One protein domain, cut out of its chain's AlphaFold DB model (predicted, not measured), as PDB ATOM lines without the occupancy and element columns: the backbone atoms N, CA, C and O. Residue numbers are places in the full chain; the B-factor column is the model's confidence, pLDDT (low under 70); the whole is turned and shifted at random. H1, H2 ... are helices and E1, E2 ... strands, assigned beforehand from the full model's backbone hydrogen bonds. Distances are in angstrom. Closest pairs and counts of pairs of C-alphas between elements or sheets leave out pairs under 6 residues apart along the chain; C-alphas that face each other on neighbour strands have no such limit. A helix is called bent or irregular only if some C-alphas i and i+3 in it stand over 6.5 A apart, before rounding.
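AT A GLANCE: This is residues 463 to 613 of the 620 residues of an uncharacterized protein of Streptomyces sp. S3(2020) (UniProt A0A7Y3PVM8). Two sheets lie partly face to face with their strands crossed, a sandwich whose larger sheet is strongly twisted and built round the long, bent strand E1. Three short helices gather at one end of this body, and the hairpin of E1 and E2 reaches toward the other end. The printed part has 151 residues, with H1, H2 and H3 followed by E1 to E9; its class is mixed, helices and strands. The larger sheet is branched, and the smaller runs E4, E3, E6, E9; in both, neighbours are antiparallel. The whole is compact, with a radius of gyration of the C-alphas of 17.2 A, yet its outline is a rod spanning 60 by 26 by 25 A.

IN THESE COORDINATES: H1, residues 464 to 467, begins at C-alpha (1.068, 35.319, -56.738). H2 is residues 480 to 489, 14.3 A long, and H3 residues 499 to 502. E1, residues 506 to 520, is 37.0 A long and bends by 73 degrees at residue 517. E2 is residues 528 to 530, E3 537 to 541 and E4 546 to 548. E5, residues 556 to 566, is 21.3 A long and bends at 563; E6 is residues 573 to 577. E7, residues 582 to 593, is 28.4 A long and bends at 587. E8 is residues 596 to 601, and E9, residues 610 to 612, ends at (25.801, 42.500, -47.836).

HOW THE PARTS SIT: E5, beside residues 506 to 513, and E2, beside 518 to 520, lie on one side of E1, and E7 on the other side. N 510 and O 559 are 2.9 A apart, N 520 and O 528 2.7 A, and N 513 and O 590 2.9 A. E7 and E8 form a hairpin, with N 591 to O 599 at 2.9 A. In the smaller sheet N 539 to O 547 is 2.8 A for E3 and E4, N 538 to O 576 2.8 A for E3 and E6, and N 575 to O 610 2.9 A for E6 and E9. The parts of the two sheets that face each other are 7.7 A centre to centre, and the best planes of these parts are 35 degrees apart. The closest C-alphas of E4 and E5, Tyr 547 and Ala 559, are 6.0 A apart. H1 and H3 are close but not clearly touching, the closest C-alphas being Ser 467 and Leu 502 at 6.1 A. H2 has every O i to N i+4 pair within hydrogen-bond range; H1 and H3 are too short for one.

THE WHOLE: The farthest C-alphas, His 479 and Pro 524, are 60.3 A apart. The printed part has no cut, and the one long link is H1 to H2. Mean pLDDT of the printed part is 82.5; residues 472 to 481, 521 to 523, 553 to 554 and 605 to 609 are under 70.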
ATOM      1  N   ARG A 463      -2.525  36.367 -53.923       81.81
ATOM      2  CA  ARG A 463      -2.278  36.547 -55.354       81.81
ATOM      3  C   ARG A 463      -0.782  36.511 -55.604       81.81
ATOM      4  O   ARG A 463      -0.056  37.420 -55.206       81.81
ATOM      5  N   LEU A 464      -0.339  35.514 -56.369       81.50
ATOM      6  CA  LEU A 464       1.068  35.319 -56.738       81.50
ATOM      7  C   LEU A 464       1.737  36.614 -57.236       81.50
ATOM      8  O   LEU A 464       2.829  36.961 -56.799       81.50
ATOM      9  N   ARG A 465       1.059  37.362 -58.118       79.62
ATOM     10  CA  ARG A 465       1.575  38.622 -58.676       79.62
ATOM     11  C   ARG A 465       1.820  39.689 -57.608       79.62
ATOM     12  O   ARG A 465       2.790  40.430 -57.721       79.62
ATOM     13  N   GLU A 466       0.948  39.795 -56.608       82.69
ATOM     14  CA  GLU A 466       1.101  40.800 -55.556       82.69
ATOM     15  C   GLU A 466       2.213  40.418 -54.578       82.69
ATOM     16  O   GLU A 466       3.033  41.267 -54.224       82.69
ATOM     17  N   SER A 467       2.275  39.144 -54.187       83.19
ATOM     18  CA  SER A 467       3.317  38.623 -53.300       83.19
ATOM     19  C   SER A 467       4.722  38.763 -53.896       83.19
ATOM     20  O   SER A 467       5.671  39.015 -53.166       83.19
ATOM     21  N   LEU A 468       4.862  38.660 -55.221       84.19
ATOM     22  CA  LEU A 468       6.154  38.775 -55.913       84.19
ATOM     23  C   LEU A 468       6.509  40.203 -56.350       84.19
ATOM     24  O   LEU A 468       7.527  40.413 -57.018       84.19
ATOM     25  N   ARG A 469       5.675  41.197 -56.020       83.31
ATOM     26  CA  ARG A 469       5.922  42.596 -56.388       83.31
ATOM     27  C   ARG A 469       7.280  43.049 -55.831       83.31
ATOM     28  O   ARG A 469       7.553  42.871 -54.652       83.31
ATOM     29  N   GLY A 470       8.122  43.625 -56.692       81.00
ATOM     30  CA  GLY A 470       9.467  44.110 -56.339       81.00
ATOM     31  C   GLY A 470      10.585  43.061 -56.417       81.00
ATOM     32  O   GLY A 470      11.733  43.424 -56.634       81.00
ATOM     33  N   MET A 471      10.275  41.759 -56.376       83.38
ATOM     34  CA  MET A 471      11.299  40.697 -56.287       83.38
ATOM     35  C   MET A 471      12.031  40.395 -57.609       83.38
ATOM     36  O   MET A 471      13.075  39.743 -57.636       83.38
ATOM     37  N   GLY A 472      11.466  40.825 -58.734       69.44
ATOM     38  CA  GLY A 472      11.921  40.420 -60.059       69.44
ATOM     39  C   GLY A 472      13.149  41.155 -60.608       69.44
ATOM     40  O   GLY A 472      13.874  40.614 -61.434       69.44
ATOM     41  N   GLY A 473      13.423  42.383 -60.169       66.44
ATOM     42  CA  GLY A 473      14.250  43.293 -60.973       66.44
ATOM     43  C   GLY A 473      13.570  43.677 -62.306       66.44
ATOM     44  O   GLY A 473      12.439  43.250 -62.575       66.44
ATOM     45  N   PRO A 474      14.210  44.515 -63.142       53.16
ATOM     46  CA  PRO A 474      13.637  44.958 -64.414       53.16
ATOM     47  C   PRO A 474      13.302  43.762 -65.328       53.16
ATOM     48  O   PRO A 474      14.163  42.934 -65.602       53.16
ATOM     49  N   GLY A 475      12.052  43.658 -65.805       55.41
ATOM     50  CA  GLY A 475      11.652  42.687 -66.842       55.41
ATOM     51  C   GLY A 475      11.067  41.340 -66.378       55.41
ATOM     52  O   GLY A 475      10.740  40.495 -67.215       55.41
ATOM     53  N   VAL A 476      10.868  41.106 -65.079       56.16
ATOM     54  CA  VAL A 476      10.261  39.844 -64.608       56.16
ATOM     55  C   VAL A 476       8.734  39.867 -64.715       56.16
ATOM     56  O   VAL A 476       8.035  40.509 -63.938       56.16
ATOM     57  N   GLY A 477       8.209  39.125 -65.697       57.81
ATOM     58  CA  GLY A 477       6.770  38.830 -65.829       57.81
ATOM     59  C   GLY A 477       6.257  37.723 -64.885       57.81
ATOM     60  O   GLY A 477       7.034  37.045 -64.221       57.81
ATOM     61  N   THR A 478       4.940  37.492 -64.871       56.28
ATOM     62  CA  THR A 478       4.186  36.729 -63.845       56.28
ATOM     63  C   THR A 478       4.128  35.198 -64.013       56.28
ATOM     64  O   THR A 478       3.223  34.563 -63.480       56.28
ATOM     65  N   HIS A 479       5.046  34.576 -64.758       68.94
ATOM     66  CA  HIS A 479       5.023  33.119 -64.992       68.94
ATOM     67  C   HIS A 479       5.572  32.316 -63.792       68.94
ATOM     68  O   HIS A 479       6.480  32.777 -63.106       68.94
ATOM     69  N   GLU A 480       5.090  31.087 -63.564       64.75
ATOM     70  CA  GLU A 480       5.456  30.251 -62.398       64.75
ATOM     71  C   GLU A 480       6.969  29.985 -62.270       64.75
ATOM     72  O   GLU A 480       7.553  30.136 -61.198       64.75
ATOM     73  N   VAL A 481       7.641  29.661 -63.379       61.53
ATOM     74  CA  VAL A 481       9.103  29.465 -63.411       61.53
ATOM     75  C   VAL A 481       9.840  30.742 -62.986       61.53
ATOM     76  O   VAL A 481      10.861  30.685 -62.299       61.53
ATOM     77  N   ARG A 482       9.288  31.915 -63.324       80.88
ATOM     78  CA  ARG A 482       9.824  33.216 -62.903       80.88
ATOM     79  C   ARG A 482       9.553  33.487 -61.422       80.88
ATOM     80  O   ARG A 482      10.416  34.051 -60.761       80.88
ATOM     81  N   ALA A 483       8.421  33.027 -60.885       83.94
ATOM     82  CA  ALA A 483       8.105  33.103 -59.458       83.94
ATOM     83  C   ALA A 483       9.076  32.291 -58.597       83.94
ATOM     84  O   ALA A 483       9.624  32.816 -57.632       83.94
ATOM     85  N   ARG A 484       9.337  31.032 -58.969       88.00
ATOM     86  CA  ARG A 484      10.297  30.170 -58.260       88.00
ATOM     87  C   ARG A 484      11.699  30.772 -58.272       88.00
ATOM     88  O   ARG A 484      12.339  30.835 -57.230       88.00
ATOM     89  N   ARG A 485      12.142  31.283 -59.426       87.69
ATOM     90  CA  ARG A 485      13.434  31.976 -59.552       87.69
ATOM     91  C   ARG A 485      13.492  33.249 -58.702       87.69
ATOM     92  O   ARG A 485      14.502  33.485 -58.049       87.69
ATOM     93  N   ALA A 486      12.418  34.042 -58.687       87.62
ATOM     94  CA  ALA A 486      12.330  35.240 -57.857       87.62
ATOM     95  C   ALA A 486      12.427  34.892 -56.367       87.62
ATOM     96  O   ALA A 486      13.224  35.493 -55.667       87.62
ATOM     97  N   LEU A 487      11.691  33.888 -55.888       90.12
ATOM     98  CA  LEU A 487      11.761  33.436 -54.494       90.12
ATOM     99  C   LEU A 487      13.152  32.885 -54.138       90.12
ATOM    100  O   LEU A 487      13.716  33.260 -53.111       90.12
ATOM    101  N   LEU A 488      13.751  32.075 -55.016       90.75
ATOM    102  CA  LEU A 488      15.082  31.500 -54.801       90.75
ATOM    103  C   LEU A 488      16.174  32.573 -54.674       90.75
ATOM    104  O   LEU A 488      17.067  32.429 -53.841       90.75
ATOM    105  N   ARG A 489      16.072  33.680 -55.425       89.06
ATOM    106  CA  ARG A 489      16.969  34.849 -55.305       89.06
ATOM    107  C   ARG A 489      17.002  35.413 -53.875       89.06
ATOM    108  O   ARG A 489      18.023  35.922 -53.425       89.06
ATOM    109  N   TYR A 490      15.891  35.287 -53.156       91.12
ATOM    110  CA  TYR A 490      15.727  35.706 -51.764       91.12
ATOM    111  C   TYR A 490      15.901  34.548 -50.765       91.12
ATOM    112  O   TYR A 490      15.421  34.627 -49.639       91.12
ATOM    113  N   GLY A 491      16.528  33.436 -51.163       90.69
ATOM    114  CA  GLY A 491      16.739  32.279 -50.283       90.69
ATOM    115  C   GLY A 491      15.459  31.502 -49.943       90.69
ATOM    116  O   GLY A 491      15.437  30.696 -49.009       90.69
ATOM    117  N   LEU A 492      14.370  31.722 -50.688       90.94
ATOM    118  CA  LEU A 492      13.092  31.050 -50.483       90.94
ATOM    119  C   LEU A 492      12.882  29.917 -51.493       90.94
ATOM    120  O   LEU A 492      12.303  30.099 -52.559       90.94
ATOM    121  N   ASP A 493      13.337  28.718 -51.137       88.12
ATOM    122  CA  ASP A 493      12.968  27.491 -51.850       88.12
ATOM    123  C   ASP A 493      11.448  27.203 -51.817       88.12
ATOM    124  O   ASP A 493      10.825  27.152 -50.756       88.12
ATOM    125  N   ALA A 494      10.881  26.979 -53.004       84.81
ATOM    126  CA  ALA A 494       9.484  26.639 -53.255       84.81
ATOM    127  C   ALA A 494       9.267  25.145 -53.573       84.81
ATOM    128  O   ALA A 494       8.250  24.797 -54.183       84.81
ATOM    129  N   GLY A 495      10.210  24.259 -53.227       80.19
ATOM    130  CA  GLY A 495      10.160  22.823 -53.526       80.19
ATOM    131  C   GLY A 495       8.833  22.148 -53.147       80.19
ATOM    132  O   GLY A 495       8.276  21.402 -53.945       80.19
ATOM    133  N   ALA A 496       8.250  22.506 -51.998       75.25
ATOM    134  CA  ALA A 496       6.951  21.998 -51.529       75.25
ATOM    135  C   ALA A 496       5.714  22.720 -52.124       75.25
ATOM    136  O   ALA A 496       4.578  22.456 -51.727       75.25
ATOM    137  N   GLY A 497       5.916  23.647 -53.065       85.44
ATOM    138  CA  GLY A 497       4.883  24.476 -53.693       85.44
ATOM    139  C   GLY A 497       5.057  25.969 -53.402       85.44
ATOM    140  O   GLY A 497       5.713  26.367 -52.446       85.44
ATOM    141  N   LEU A 498       4.437  26.821 -54.226       87.12
ATOM    142  CA  LEU A 498       4.586  28.280 -54.123       87.12
ATOM    143  C   LEU A 498       3.918  28.883 -52.883       87.12
ATOM    144  O   LEU A 498       4.346  29.923 -52.407       87.12
ATOM    145  N   ARG A 499       2.875  28.257 -52.334       85.38
ATOM    146  CA  ARG A 499       2.070  28.881 -51.273       85.38
ATOM    147  C   ARG A 499       2.858  29.127 -49.980       85.38
ATOM    148  O   ARG A 499       2.696  30.176 -49.369       85.38
ATOM    149  N   ALA A 500       3.709  28.178 -49.593       85.69
ATOM    150  CA  ALA A 500       4.551  28.257 -48.399       85.69
ATOM    151  C   ALA A 500       5.515  29.463 -48.416       85.69
ATOM    152  O   ALA A 500       5.409  30.323 -47.544       85.69
ATOM    153  N   PRO A 501       6.395  29.620 -49.422       88.44
ATOM    154  CA  PRO A 501       7.326  30.743 -49.456       88.44
ATOM    155  C   PRO A 501       6.646  32.107 -49.647       88.44
ATOM    156  O   PRO A 501       7.189  33.117 -49.207       88.44
ATOM    157  N   LEU A 502       5.444  32.168 -50.239       88.69
ATOM    158  CA  LEU A 502       4.716  33.436 -50.408       88.69
ATOM    159  C   LEU A 502       4.276  34.066 -49.082       88.69
ATOM    160  O   LEU A 502       3.992  35.257 -49.036       88.69
ATOM    161  N   GLN A 503       4.251  33.312 -47.987       88.12
ATOM    162  CA  GLN A 503       3.986  33.879 -46.665       88.12
ATOM    163  C   GLN A 503       5.128  34.734 -46.128       88.12
ATOM    164  O   GLN A 503       4.937  35.543 -45.221       88.12
ATOM    165  N   HIS A 504       6.326  34.524 -46.665       92.12
ATOM    166  CA  HIS A 504       7.529  35.235 -46.262       92.12
ATOM    167  C   HIS A 504       7.730  36.528 -47.056       92.12
ATOM    168  O   HIS A 504       8.651  37.284 -46.770       92.12
ATOM    169  N   THR A 505       6.853  36.825 -48.026       91.75
ATOM    170  CA  THR A 505       6.951  38.054 -48.828       91.75
ATOM    171  C   THR A 505       6.513  39.296 -48.066       91.75
ATOM    172  O   THR A 505       6.863  40.403 -48.463       91.75
ATOM    173  N   VAL A 506       5.746  39.131 -46.987       92.81
ATOM    174  CA  VAL A 506       5.573  40.169 -45.972       92.81
ATOM    175  C   VAL A 506       6.493  39.803 -44.822       92.81
ATOM    176  O   VAL A 506       6.332  38.752 -44.202       92.81
ATOM    177  N   VAL A 507       7.492  40.640 -44.591       94.81
ATOM    178  CA  VAL A 507       8.486  40.419 -43.550       94.81
ATOM    179  C   VAL A 507       7.912  41.009 -42.281       94.81
ATOM    180  O   VAL A 507       7.731  42.216 -42.223       94.81
ATOM    181  N   ASP A 508       7.579  40.165 -41.311       95.25
ATOM    182  CA  ASP A 508       7.116  40.549 -39.974       95.25
ATOM    183  C   ASP A 508       8.302  40.753 -39.038       95.25
ATOM    184  O   ASP A 508       8.308  41.653 -38.208       95.25
ATOM    185  N   VAL A 509       9.315  39.903 -39.203       96.00
ATOM    186  CA  VAL A 509      10.474  39.847 -38.325       96.00
ATOM    187  C   VAL A 509      11.739  39.655 -39.145       96.00
ATOM    188  O   VAL A 509      11.801  38.771 -40.009       96.00
ATOM    189  N   LEU A 510      12.757  40.450 -38.829       95.81
ATOM    190  CA  LEU A 510      14.130  40.257 -39.284       95.81
ATOM    191  C   LEU A 510      14.951  39.711 -38.117       95.81
ATOM    192  O   LEU A 510      15.027  40.334 -37.064       95.81
ATOM    193  N   GLY A 511      15.546  38.539 -38.300       95.00
ATOM    194  CA  GLY A 511      16.530  37.973 -37.386       95.00
ATOM    195  C   GLY A 511      17.926  38.088 -37.983       95.00
ATOM    196  O   GLY A 511      18.102  37.965 -39.197       95.00
ATOM    197  N   VAL A 512      18.919  38.304 -37.134       93.56
ATOM    198  CA  VAL A 512      20.328  38.291 -37.504       93.56
ATOM    199  C   VAL A 512      21.070  37.422 -36.495       93.56
ATOM    200  O   VAL A 512      20.986  37.678 -35.301       93.56
ATOM    201  N   GLU A 513      21.780  36.399 -36.965       92.75
ATOM    202  CA  GLU A 513      22.786  35.703 -36.151       92.75
ATOM    203  C   GLU A 513      24.151  36.271 -36.536       92.75
ATOM    204  O   GLU A 513      24.534  36.228 -37.717       92.75
ATOM    205  N   LEU A 514      24.862  36.819 -35.556       87.56
ATOM    206  CA  LEU A 514      26.223  37.311 -35.714       87.56
ATOM    207  C   LEU A 514      27.184  36.378 -34.973       87.56
ATOM    208  O   LEU A 514      26.844  35.797 -33.951       87.56
ATOM    209  N   GLU A 515      28.380  36.220 -35.523       86.06
ATOM    210  CA  GLU A 515      29.515  35.593 -34.849       86.06
ATOM    211  C   GLU A 515      30.715  36.494 -35.120       86.06
ATOM    212  O   GLU A 515      31.019  36.774 -36.286       86.06
ATOM    213  N   GLY A 516      31.382  36.994 -34.085       80.88
ATOM    214  CA  GLY A 516      32.476  37.948 -34.247       80.88
ATOM    215  C   GLY A 516      32.900  38.606 -32.943       80.88
ATOM    216  O   GLY A 516      32.332  38.336 -31.893       80.88
ATOM    217  N   ASP A 517      33.880  39.499 -33.048       77.94
ATOM    218  CA  ASP A 517      34.461  40.226 -31.919       77.94
ATOM    219  C   ASP A 517      34.366  41.743 -32.174       77.94
ATOM    220  O   ASP A 517      34.453  42.194 -33.324       77.94
ATOM    221  N   ALA A 518      34.191  42.539 -31.116       74.62
ATOM    222  CA  ALA A 518      34.272  44.000 -31.178       74.62
ATOM    223  C   ALA A 518      35.495  44.502 -30.411       74.62
ATOM    224  O   ALA A 518      35.736  44.103 -29.273       74.62
ATOM    225  N   GLU A 519      36.229  45.427 -31.015       78.00
ATOM    226  CA  GLU A 519      37.354  46.125 -30.403       78.00
ATOM    227  C   GLU A 519      37.069  47.635 -30.424       78.00
ATOM    228  O   GLU A 519      36.746  48.209 -31.463       78.00
ATOM    229  N   PHE A 520      37.186  48.299 -29.278       75.19
ATOM    230  CA  PHE A 520      37.061  49.744 -29.119       75.19
ATOM    231  C   PHE A 520      38.434  50.382 -28.930       75.19
ATOM    232  O   PHE A 520      39.218  49.913 -28.116       75.19
ATOM    233  N   GLY A 521      38.731  51.483 -29.619       65.69
ATOM    234  CA  GLY A 521      39.953  52.241 -29.350       65.69
ATOM    235  C   GLY A 521      40.488  52.990 -30.561       65.69
ATOM    236  O   GLY A 521      40.520  52.482 -31.680       65.69
ATOM    237  N   ARG A 522      40.961  54.213 -30.317       60.00
ATOM    238  CA  ARG A 522      41.848  54.944 -31.227       60.00
ATOM    239  C   ARG A 522      43.257  54.951 -30.629       60.00
ATOM    240  O   ARG A 522      43.386  54.968 -29.401       60.00
ATOM    241  N   PRO A 523      44.321  54.972 -31.451       57.25
ATOM    242  CA  PRO A 523      45.667  55.239 -30.950       57.25
ATOM    243  C   PRO A 523      45.657  56.503 -30.065       57.25
ATOM    244  O   PRO A 523      45.008  57.481 -30.450       57.25
ATOM    245  N   PRO A 524      46.327  56.512 -28.895       71.19
ATOM    246  CA  PRO A 524      47.345  55.559 -28.435       71.19
ATOM    247  C   PRO A 524      46.847  54.419 -27.523       71.19
ATOM    248  O   PRO A 524      47.657  53.598 -27.109       71.19
ATOM    249  N   PHE A 525      45.555  54.341 -27.190       71.62
ATOM    250  CA  PHE A 525      45.079  53.512 -26.067       71.62
ATOM    251  C   PHE A 525      44.925  52.006 -26.357       71.62
ATOM    252  O   PHE A 525      44.545  51.254 -25.465       71.62
ATOM    253  N   GLY A 526      45.274  51.552 -27.567       74.81
ATOM    254  CA  GLY A 526      45.120  50.157 -27.993       74.81
ATOM    255  C   GLY A 526      43.650  49.720 -28.130       74.81
ATOM    256  O   GLY A 526      42.747  50.430 -27.686       74.81
ATOM    257  N   PRO A 527      43.380  48.583 -28.793       80.69
ATOM    258  CA  PRO A 527      42.041  48.012 -28.848       80.69
ATOM    259  C   PRO A 527      41.659  47.407 -27.489       80.69
ATOM    260  O   PRO A 527      42.356  46.546 -26.956       80.69
ATOM    261  N   VAL A 528      40.531  47.842 -26.943       80.50
ATOM    262  CA  VAL A 528      39.857  47.271 -25.778       80.50
ATOM    263  C   VAL A 528      38.706  46.413 -26.295       80.50
ATOM    264  O   VAL A 528      37.830  46.945 -26.975       80.50
ATOM    265  N   PRO A 529      38.670  45.101 -26.024       79.19
ATOM    266  CA  PRO A 529      37.537  44.279 -26.424       79.19
ATOM    267  C   PRO A 529      36.263  44.790 -25.743       79.19
ATOM    268  O   PRO A 529      36.244  45.000 -24.531       79.19
ATOM    269  N   VAL A 530      35.204  44.995 -26.526       76.00
ATOM    270  CA  VAL A 530      33.881  45.377 -26.018       76.00
ATOM    271  C   VAL A 530      32.904  44.267 -26.381       76.00
ATOM    272  O   VAL A 530      32.898  43.824 -27.535       76.00
ATOM    273  N   PRO A 531      32.071  43.793 -25.439       75.88
ATOM    274  CA  PRO A 531      30.995  42.878 -25.769       75.88
ATOM    275  C   PRO A 531      30.125  43.501 -26.853       75.88
ATOM    276  O   PRO A 531      29.633  44.620 -26.698       75.88
ATOM    277  N   LEU A 532      29.901  42.782 -27.956       72.12
ATOM    278  CA  LEU A 532      29.053  43.314 -29.018       72.12
ATOM    279  C   LEU A 532      27.686  43.729 -28.472       72.12
ATOM    280  O   LEU A 532      27.114  44.676 -28.993       72.12
ATOM    281  N   SER A 533      27.165  43.041 -27.443       71.19
ATOM    282  CA  SER A 533      25.854  43.288 -26.819       71.19
ATOM    283  C   SER A 533      25.619  44.731 -26.372       71.19
ATOM    284  O   SER A 533      24.466  45.131 -26.222       71.19
ATOM    285  N   ASP A 534      26.688  45.503 -26.183       73.31
ATOM    286  CA  ASP A 534      26.622  46.898 -25.754       73.31
ATOM    287  C   ASP A 534      26.587  47.884 -26.934       73.31
ATOM    288  O   ASP A 534      26.335  49.074 -26.750       73.31
ATOM    289  N   VAL A 535      26.798  47.401 -28.162       76.00
ATOM    290  CA  VAL A 535      26.809  48.218 -29.378       76.00
ATOM    291  C   VAL A 535      25.394  48.296 -29.966       76.00
ATOM    292  O   VAL A 535      24.824  47.270 -30.343       76.00
ATOM    293  N   PRO A 536      24.788  49.487 -30.109       80.81
ATOM    294  CA  PRO A 536      23.487  49.618 -30.748       80.81
ATOM    295  C   PRO A 536      23.622  49.375 -32.256       80.81
ATOM    296  O   PRO A 536      24.016  50.262 -33.014       80.81
ATOM    297  N   LEU A 537      23.285  48.161 -32.696       85.00
ATOM    298  CA  LEU A 537      23.303  47.810 -34.112       85.00
ATOM    299  C   LEU A 537      21.953  48.053 -34.781       85.00
ATOM    300  O   LEU A 537      20.880  47.777 -34.235       85.00
ATOM    301  N   PHE A 538      22.028  48.515 -36.021       89.81
ATOM    302  CA  PHE A 538      20.886  48.743 -36.883       89.81
ATOM    303  C   PHE A 538      21.044  47.959 -38.175       89.81
ATOM    304  O   PHE A 538      22.097  47.947 -38.809       89.81
ATOM    305  N   LEU A 539      19.952  47.331 -38.585       89.62
ATOM    306  CA  LEU A 539      19.806  46.733 -39.893       89.62
ATOM    307  C   LEU A 539      19.158  47.763 -40.815       89.62
ATOM    308  O   LEU A 539      17.961  48.051 -40.715       89.62
ATOM    309  N   ARG A 540      19.949  48.324 -41.725       89.88
ATOM    310  CA  ARG A 540      19.434  49.141 -42.817       89.88
ATOM    311  C   ARG A 540      19.092  48.229 -43.981       89.88
ATOM    312  O   ARG A 540      19.956  47.519 -44.497       89.88
ATOM    313  N   VAL A 541      17.844  48.271 -44.420       87.94
ATOM    314  CA  VAL A 541      17.433  47.662 -45.685       87.94
ATOM    315  C   VAL A 541      17.236  48.766 -46.721       87.94
ATOM    316  O   VAL A 541      17.059  49.943 -46.397       87.94
ATOM    317  N   SER A 542      17.319  48.414 -47.996       74.12
ATOM    318  CA  SER A 542      16.973  49.330 -49.089       74.12
ATOM    319  C   SER A 542      15.569  49.932 -48.930       74.12
ATOM    320  O   SER A 542      14.726  49.386 -48.228       74.12
ATOM    321  N   ALA A 543      15.333  51.068 -49.593       71.62
ATOM    322  CA  ALA A 543      14.196  51.978 -49.369       71.62
ATOM    323  C   ALA A 543      14.291  52.851 -48.099       71.62
ATOM    324  O   ALA A 543      13.343  53.548 -47.758       71.62
ATOM    325  N   GLY A 544      15.456  52.881 -47.438       80.56
ATOM    326  CA  GLY A 544      15.731  53.804 -46.330       80.56
ATOM    327  C   GLY A 544      15.159  53.355 -44.986       80.56
ATOM    328  O   GLY A 544      15.231  54.103 -44.013       80.56
ATOM    329  N   HIS A 545      14.617  52.137 -44.906       88.50
ATOM    330  CA  HIS A 545      14.181  51.574 -43.638       88.50
ATOM    331  C   HIS A 545      15.388  51.177 -42.789       88.50
ATOM    332  O   HIS A 545      16.331  50.534 -43.257       88.50
ATOM    333  N   ARG A 546      15.320  51.547 -41.515       91.69
ATOM    334  CA  ARG A 546      16.367  51.329 -40.526       91.69
ATOM    335  C   ARG A 546      15.733  50.700 -39.296       91.69
ATOM    336  O   ARG A 546      14.860  51.306 -38.682       91.69
ATOM    337  N   TYR A 547      16.158  49.490 -38.962       91.56
ATOM    338  CA  TYR A 547      15.598  48.727 -37.855       91.56
ATOM    339  C   TYR A 547      16.646  48.502 -36.781       91.56
ATOM    340  O   TYR A 547      17.730  48.005 -37.069       91.56
ATOM    341  N   ARG A 548      16.319  48.844 -35.538       90.62
ATOM    342  CA  ARG A 548      17.184  48.554 -34.397       90.62
ATOM    343  C   ARG A 548      17.148  47.058 -34.095       90.62
ATOM    344  O   ARG A 548      16.064  46.488 -33.989       90.62
ATOM    345  N   LEU A 549      18.315  46.439 -33.957       90.19
ATOM    346  CA  LEU A 549      18.430  45.050 -33.529       90.19
ATOM    347  C   LEU A 549      18.375  44.971 -32.002       90.19
ATOM    348  O   LEU A 549      19.003  45.761 -31.301       90.19
ATOM    349  N   THR A 550      17.610  44.009 -31.496       85.50
ATOM    350  CA  THR A 550      17.446  43.753 -30.064       85.50
ATOM    351  C   THR A 550      18.162  42.455 -29.696       85.50
ATOM    352  O   THR A 550      17.875  41.405 -30.276       85.50
ATOM    353  N   GLY A 551      19.110  42.515 -28.756       75.81
ATOM    354  CA  GLY A 551      19.756  41.341 -28.158       75.81
ATOM    355  C   GLY A 551      21.280  41.346 -28.130       75.81
ATOM    356  O   GLY A 551      21.902  42.205 -28.750       75.81
ATOM    357  N   PRO A 552      21.880  40.383 -27.407       70.00
ATOM    358  CA  PRO A 552      23.310  40.150 -27.467       70.00
ATOM    359  C   PRO A 552      23.658  39.572 -28.842       70.00
ATOM    360  O   PRO A 552      22.920  38.754 -29.394       70.00
ATOM    361  N   PHE A 553      24.770  40.016 -29.418       67.62
ATOM    362  CA  PHE A 553      25.147  39.635 -30.782       67.62
ATOM    363  C   PHE A 553      25.975  38.354 -30.857       67.62
ATOM    364  O   PHE A 553      26.361  37.965 -31.949       67.62
ATOM    365  N   ASP A 554      26.205  37.670 -29.736       67.62
ATOM    366  CA  ASP A 554      26.726  36.294 -29.728       67.62
ATOM    367  C   ASP A 554      25.573  35.271 -29.855       67.62
ATOM    368  O   ASP A 554      25.516  34.232 -29.203       67.62
ATOM    369  N   GLY A 555      24.559  35.633 -30.646       83.56
ATOM    370  CA  GLY A 555      23.281  34.942 -30.710       83.56
ATOM    371  C   GLY A 555      22.320  35.573 -31.713       83.56
ATOM    372  O   GLY A 555      22.715  36.269 -32.650       83.56
ATOM    373  N   LEU A 556      21.030  35.295 -31.532       90.75
ATOM    374  CA  LEU A 556      19.973  35.828 -32.382       90.75
ATOM    375  C   LEU A 556      19.600  37.245 -31.933       90.75
ATOM    376  O   LEU A 556      19.019  37.416 -30.864       90.75
ATOM    377  N   SER A 557      19.837  38.242 -32.780       92.25
ATOM    378  CA  SER A 557      19.288  39.590 -32.619       92.25
ATOM    379  C   SER A 557      18.080  39.785 -33.526       92.25
ATOM    380  O   SER A 557      18.073  39.328 -34.670       92.25
ATOM    381  N   VAL A 558      17.045  40.465 -33.036       94.56
ATOM    382  CA  VAL A 558      15.762  40.562 -33.750       94.56
ATOM    383  C   VAL A 558      15.314  42.008 -33.927       94.56
ATOM    384  O   VAL A 558      15.497  42.834 -33.037       94.56
ATOM    385  N   ALA A 559      14.679  42.291 -35.062       94.19
ATOM    386  CA  ALA A 559      13.933  43.509 -35.331       94.19
ATOM    387  C   ALA A 559      12.489  43.201 -35.763       94.19
ATOM    388  O   ALA A 559      12.261  42.410 -36.686       94.19
ATOM    389  N   ASP A 560      11.525  43.878 -35.132       94.00
ATOM    390  CA  ASP A 560      10.139  43.951 -35.600       94.00
ATOM    391  C   ASP A 560      10.045  44.953 -36.762       94.00
ATOM    392  O   ASP A 560      10.524  46.087 -36.676       94.00
ATOM    393  N   THR A 561       9.435  44.539 -37.868       94.88
ATOM    394  CA  THR A 561       9.162  45.427 -39.010       94.88
ATOM    395  C   THR A 561       7.786  46.082 -38.923       94.88
ATOM    396  O   THR A 561       7.391  46.836 -39.819       94.88
ATOM    397  N   TYR A 562       7.014  45.718 -37.898       92.44
ATOM    398  CA  TYR A 562       5.619  46.065 -37.673       92.44
ATOM    399  C   TYR A 562       4.694  45.570 -38.794       92.44
ATOM    400  O   TYR A 562       3.554  46.020 -38.917       92.44
ATOM    401  N   GLY A 563       5.172  44.634 -39.626       88.81
ATOM    402  CA  GLY A 563       4.469  44.123 -40.799       88.81
ATOM    403  C   GLY A 563       4.382  45.110 -41.968       88.81
ATOM    404  O   GLY A 563       3.504  44.946 -42.824       88.81
ATOM    405  N   ASP A 564       5.247  46.128 -41.984       88.69
ATOM    406  CA  ASP A 564       5.271  47.185 -43.002       88.69
ATOM    407  C   ASP A 564       6.280  46.899 -44.134       88.69
ATOM    408  O   ASP A 564       6.194  47.514 -45.195       88.69
ATOM    409  N   LEU A 565       7.188  45.933 -43.952       92.75
ATOM    410  CA  LEU A 565       8.232  45.591 -44.920       92.75
ATOM    411  C   LEU A 565       7.795  44.463 -45.865       92.75
ATOM    412  O   LEU A 565       7.360  43.396 -45.415       92.75
ATOM    413  N   ARG A 566       7.962  44.645 -47.181       91.81
ATOM    414  CA  ARG A 566       7.885  43.531 -48.136       91.81
ATOM    415  C   ARG A 566       9.280  43.022 -48.465       91.81
ATOM    416  O   ARG A 566      10.245  43.770 -48.535       91.81
ATOM    417  N   LEU A 567       9.373  41.729 -48.751       91.25
ATOM    418  CA  LEU A 567      10.633  41.092 -49.121       91.25
ATOM    419  C   LEU A 567      11.226  41.704 -50.398       91.25
ATOM    420  O   LEU A 567      12.425  41.939 -50.463       91.25
ATOM    421  N   GLY A 568      10.376  42.024 -51.380       87.75
ATOM    422  CA  GLY A 568      10.778  42.712 -52.609       87.75
ATOM    423  C   GLY A 568      11.299  44.139 -52.404       87.75
ATOM    424  O   GLY A 568      11.950  44.658 -53.306       87.75
ATOM    425  N   ASP A 569      11.056  44.748 -51.239       87.75
ATOM    426  CA  ASP A 569      11.594  46.069 -50.891       87.75
ATOM    427  C   ASP A 569      13.049  45.973 -50.400       87.75
ATOM    428  O   ASP A 569      13.730  46.993 -50.310       87.75
ATOM    429  N   ILE A 570      13.542  44.755 -50.124       89.38
ATOM    430  CA  ILE A 570      14.924  44.468 -49.730       89.38
ATOM    431  C   ILE A 570      15.755  44.152 -50.990       89.38
ATOM    432  O   ILE A 570      15.557  43.147 -51.668       89.38
ATOM    433  N   SER A 571      16.697  45.023 -51.309       82.38
ATOM    434  CA  SER A 571      17.613  45.027 -52.453       82.38
ATOM    435  C   SER A 571      19.062  45.281 -52.031       82.38
ATOM    436  O   SER A 571      19.976  45.059 -52.823       82.38
ATOM    437  N   ALA A 572      19.261  45.723 -50.787       85.75
ATOM    438  CA  ALA A 572      20.534  45.754 -50.093       85.75
ATOM    439  C   ALA A 572      20.286  45.614 -48.590       85.75
ATOM    440  O   ALA A 572      19.227  46.005 -48.086       85.75
ATOM    441  N   ILE A 573      21.282  45.087 -47.883       88.81
ATOM    442  CA  ILE A 573      21.294  45.018 -46.425       88.81
ATOM    443  C   ILE A 573      22.605  45.604 -45.947       88.81
ATOM    444  O   ILE A 573      23.660  45.232 -46.457       88.81
ATOM    445  N   ALA A 574      22.541  46.502 -44.973       89.12
ATOM    446  CA  ALA A 574      23.710  46.995 -44.278       89.12
ATOM    447  C   ALA A 574      23.540  46.870 -42.766       89.12
ATOM    448  O   ALA A 574      22.450  47.096 -42.239       89.12
ATOM    449  N   LEU A 575      24.627  46.515 -42.088       88.69
ATOM    450  CA  LEU A 575      24.733  46.602 -40.639       88.69
ATOM    451  C   LEU A 575      25.454  47.904 -40.281       88.69
ATOM    452  O   LEU A 575      26.539  48.183 -40.800       88.69
ATOM    453  N   GLU A 576      24.826  48.693 -39.420       89.06
ATOM    454  CA  GLU A 576      25.325  49.972 -38.912       89.06
ATOM    455  C   GLU A 576      25.453  49.893 -37.390       89.06
ATOM    456  O   GLU A 576      24.668  49.198 -36.748       89.06
ATOM    457  N   ALA A 577      26.411  50.619 -36.823       84.25
ATOM    458  CA  ALA A 577      26.523  50.850 -35.388       84.25
ATOM    459  C   ALA A 577      26.420  52.358 -35.144       84.25
ATOM    460  O   ALA A 577      27.153  53.114 -35.783       84.25
ATOM    461  N   ASP A 578      25.523  52.790 -34.257       82.56
ATOM    462  CA  ASP A 578      25.473  54.199 -33.846       82.56
ATOM    463  C   ASP A 578      26.501  54.478 -32.751       82.56
ATOM    464  O   ASP A 578      26.705  53.655 -31.861       82.56
ATOM    465  N   ASP A 579      27.141  55.648 -32.837       76.88
ATOM    466  CA  ASP A 579      28.036  56.208 -31.815       76.88
ATOM    467  C   ASP A 579      29.177  55.278 -31.351       76.88
ATOM    468  O   ASP A 579      29.767  55.463 -30.285       76.88
ATOM    469  N   PHE A 580      29.542  54.289 -32.174       75.31
ATOM    470  CA  PHE A 580      30.610  53.338 -31.881       75.31
ATOM    471  C   PHE A 580      31.915  53.731 -32.581       75.31
ATOM    472  O   PHE A 580      32.063  53.613 -33.796       75.31
ATOM    473  N   PHE A 581      32.899  54.171 -31.794       73.75
ATOM    474  CA  PHE A 581      34.241  54.529 -32.265       73.75
ATOM    475  C   PHE A 581      35.219  53.344 -32.187       73.75
ATOM    476  O   PHE A 581      36.294  53.449 -31.593       73.75
ATOM    477  N   GLY A 582      34.844  52.209 -32.779       75.56
ATOM    478  CA  GLY A 582      35.644  50.984 -32.772       75.56
ATOM    479  C   GLY A 582      35.530  50.174 -34.062       75.56
ATOM    480  O   GLY A 582      34.865  50.570 -35.016       75.56
ATOM    481  N   VAL A 583      36.187  49.018 -34.075       76.06
ATOM    482  CA  VAL A 583      36.158  48.044 -35.163       76.06
ATOM    483  C   VAL A 583      35.367  46.826 -34.701       76.06
ATOM    484  O   VAL A 583      35.757  46.133 -33.767       76.06
ATOM    485  N   VAL A 584      34.266  46.522 -35.385       76.75
ATOM    486  CA  VAL A 584      33.600  45.216 -35.257       76.75
ATOM    487  C   VAL A 584      34.102  44.308 -36.369       76.75
ATOM    488  O   VAL A 584      33.985  44.670 -37.539       76.75
ATOM    489  N   ARG A 585      34.623  43.128 -36.018       81.50
ATOM    490  CA  ARG A 585      35.021  42.084 -36.971       81.50
ATOM    491  C   ARG A 585      34.029  40.932 -36.905       81.50
ATOM    492  O   ARG A 585      34.043  40.137 -35.969       81.50
ATOM    493  N   LEU A 586      33.193  40.805 -37.931       82.50
ATOM    494  CA  LEU A 586      32.272  39.673 -38.051       82.50
ATOM    495  C   LEU A 586      32.950  38.498 -38.760       82.50
ATOM    496  O   LEU A 586      33.457  38.640 -39.871       82.50
ATOM    497  N   ARG A 587      32.932  37.323 -38.136       86.25
ATOM    498  CA  ARG A 587      33.310  36.041 -38.749       86.25
ATOM    499  C   ARG A 587      32.145  35.445 -39.526       86.25
ATOM    500  O   ARG A 587      32.355  34.829 -40.568       86.25
ATOM    501  N   ARG A 588      30.918  35.650 -39.037       89.69
ATOM    502  CA  ARG A 588      29.693  35.165 -39.667       89.69
ATOM    503  C   ARG A 588      28.553  36.158 -39.497       89.69
ATOM    504  O   ARG A 588      28.351  36.732 -38.435       89.69
ATOM    505  N   PHE A 589      27.780  36.300 -40.563       91.06
ATOM    506  CA  PHE A 589      26.506  36.996 -40.595       91.06
ATOM    507  C   PHE A 589      25.470  36.059 -41.202       91.06
ATOM    508  O   PHE A 589      25.684  35.516 -42.288       91.06
ATOM    509  N   THR A 590      24.339  35.874 -40.538       93.75
ATOM    510  CA  THR A 590      23.207  35.119 -41.077       93.75
ATOM    511  C   THR A 590      21.953  35.965 -40.977       93.75
ATOM    512  O   THR A 590      21.585  36.386 -39.889       93.75
ATOM    513  N   LEU A 591      21.275  36.178 -42.104       94.62
ATOM    514  CA  LEU A 591      19.973  36.834 -42.135       94.62
ATOM    515  C   LEU A 591      18.858  35.796 -42.084       94.62
ATOM    516  O   LEU A 591      18.833  34.838 -42.870       94.62
ATOM    517  N   LEU A 592      17.893  36.061 -41.216       95.50
ATOM    518  CA  LEU A 592      16.671  35.302 -41.073       95.50
ATOM    519  C   LEU A 592      15.472  36.207 -41.365       95.50
ATOM    520  O   LEU A 592      15.345  37.295 -40.814       95.50
ATOM    521  N   VAL A 593      14.573  35.754 -42.229       95.06
ATOM    522  CA  VAL A 593      13.312  36.432 -42.546       95.06
ATOM    523  C   VAL A 593      12.187  35.547 -42.041       95.06
ATOM    524  O   VAL A 593      12.076  34.398 -42.467       95.06
ATOM    525  N   ASN A 594      11.369  36.061 -41.118       95.00
ATOM    526  CA  ASN A 594      10.248  35.325 -40.523       95.00
ATOM    527  C   ASN A 594      10.640  33.937 -39.975       95.00
ATOM    528  O   ASN A 594       9.913  32.952 -40.131       95.00
ATOM    529  N   GLY A 595      11.827  33.845 -39.372       91.94
ATOM    530  CA  GLY A 595      12.359  32.594 -38.835       91.94
ATOM    531  C   GLY A 595      13.048  31.681 -39.847       91.94
ATOM    532  O   GLY A 595      13.517  30.607 -39.475       91.94
ATOM    533  N   ARG A 596      13.124  32.065 -41.125       92.44
ATOM    534  CA  ARG A 596      13.827  31.286 -42.145       92.44
ATOM    535  C   ARG A 596      15.175  31.906 -42.469       92.44
ATOM    536  O   ARG A 596      15.239  33.072 -42.839       92.44
ATOM    537  N   ARG A 597      16.241  31.110 -42.417       94.38
ATOM    538  CA  ARG A 597      17.550  31.511 -42.942       94.38
ATOM    539  C   ARG A 597      17.443  31.749 -44.450       94.38
ATOM    540  O   ARG A 597      17.100  30.830 -45.188       94.38
ATOM    541  N   VAL A 598      17.748  32.967 -44.888       93.06
ATOM    542  CA  VAL A 598      17.676  33.377 -46.304       93.06
ATOM    543  C   VAL A 598      19.030  33.794 -46.877       93.06
ATOM    544  O   VAL A 598      19.209  33.789 -48.091       93.06
ATOM    545  N   PHE A 599      19.994  34.132 -46.019       92.88
ATOM    546  CA  PHE A 599      21.335  34.529 -46.434       92.88
ATOM    547  C   PHE A 599      22.352  34.236 -45.332       92.88
ATOM    548  O   PHE A 599      22.036  34.342 -44.149       92.88
ATOM    549  N   SER A 600      23.575  33.880 -45.720       91.56
ATOM    550  CA  SER A 600      24.708  33.789 -44.803       91.56
ATOM    551  C   SER A 600      25.989  34.224 -45.511       91.56
ATOM    552  O   SER A 600      26.160  33.963 -46.701       91.56
ATOM    553  N   SER A 601      26.867  34.907 -44.786       88.56
ATOM    554  CA  SER A 601      28.159  35.397 -45.257       88.56
ATOM    555  C   SER A 601      29.198  35.187 -44.165       88.56
ATOM    556  O   SER A 601      28.931  35.474 -43.001       88.56
ATOM    557  N   SER A 602      30.387  34.726 -44.542       85.00
ATOM    558  CA  SER A 602      31.552  34.611 -43.657       85.00
ATOM    559  C   SER A 602      32.581  35.725 -43.890       85.00
ATOM    560  O   SER A 602      33.769  35.565 -43.614       85.00
ATOM    561  N   LYS A 603      32.163  36.838 -44.509       75.06
ATOM    562  CA  LYS A 603      33.068  37.934 -44.865       75.06
ATOM    563  C   LYS A 603      33.472  38.723 -43.617       75.06
ATOM    564  O   LYS A 603      32.624  39.372 -43.012       75.06
ATOM    565  N   GLN A 604      34.771  38.749 -43.324       70.81
ATOM    566  CA  GLN A 604      35.359  39.692 -42.375       70.81
ATOM    567  C   GLN A 604      35.396  41.100 -42.980       70.81
ATOM    568  O   GLN A 604      35.841  41.292 -44.112       70.81
ATOM    569  N   SER A 605      34.906  42.089 -42.239       68.56
ATOM    570  CA  SER A 605      35.074  43.514 -42.544       68.56
ATOM    571  C   SER A 605      34.898  44.317 -41.258       68.56
ATOM    572  O   SER A 605      34.222  43.860 -40.341       68.56
ATOM    573  N   GLU A 606      35.513  45.495 -41.215       68.19
ATOM    574  CA  GLU A 606      35.433  46.460 -40.115       68.19
ATOM    575  C   GLU A 606      34.146  47.299 -40.247       68.19
ATOM    576  O   GLU A 606      33.764  47.670 -41.365       68.19
ATOM    577  N   LEU A 607      33.430  47.561 -39.144       64.06
ATOM    578  CA  LEU A 607      32.185  48.345 -39.179       64.06
ATOM    579  C   LEU A 607      32.437  49.861 -39.251       64.06
ATOM    580  O   LEU A 607      32.878  50.476 -38.289       64.06
ATOM    581  N   GLY A 608      32.019  50.457 -40.370       63.06
ATOM    582  CA  GLY A 608      31.460  51.817 -40.438       63.06
ATOM    583  C   GLY A 608      30.062  51.781 -41.075       63.06
ATOM    584  O   GLY A 608      29.096  52.300 -40.531       63.06
ATOM    585  N   SER A 609      29.925  51.035 -42.179       67.81
ATOM    586  CA  SER A 609      28.673  50.404 -42.624       67.81
ATOM    587  C   SER A 609      29.036  49.146 -43.416       67.81
ATOM    588  O   SER A 609      29.730  49.251 -44.430       67.81
ATOM    589  N   MET A 610      28.619  47.958 -42.974       81.19
ATOM    590  CA  MET A 610      28.926  46.712 -43.689       81.19
ATOM    591  C   MET A 610      27.752  46.346 -44.594       81.19
ATOM    592  O   MET A 610      26.694  45.981 -44.095       81.19
ATOM    593  N   ALA A 611      27.931  46.433 -45.914       85.00
ATOM    594  CA  ALA A 611      26.911  46.046 -46.886       85.00
ATOM    595  C   ALA A 611      27.044  44.572 -47.302       85.00
ATOM    596  O   ALA A 611      28.138  44.093 -47.615       85.00
ATOM    597  N   PHE A 612      25.914  43.876 -47.372       83.25
ATOM    598  CA  PHE A 612      25.801  42.500 -47.836       83.25
ATOM    599  C   PHE A 612      25.060  42.446 -49.180       83.25
ATOM    600  O   PHE A 612      24.050  43.140 -49.351       83.25
ATOM    601  N   PRO A 613      25.517  41.614 -50.135       78.75
ATOM    602  CA  PRO A 613      24.858  41.439 -51.425       78.75
ATOM    603  C   PRO A 613      23.593  40.581 -51.262       78.75
ATOM    604  O   PRO A 613      23.597  39.378 -51.521       78.75
TER     605      PRO A 613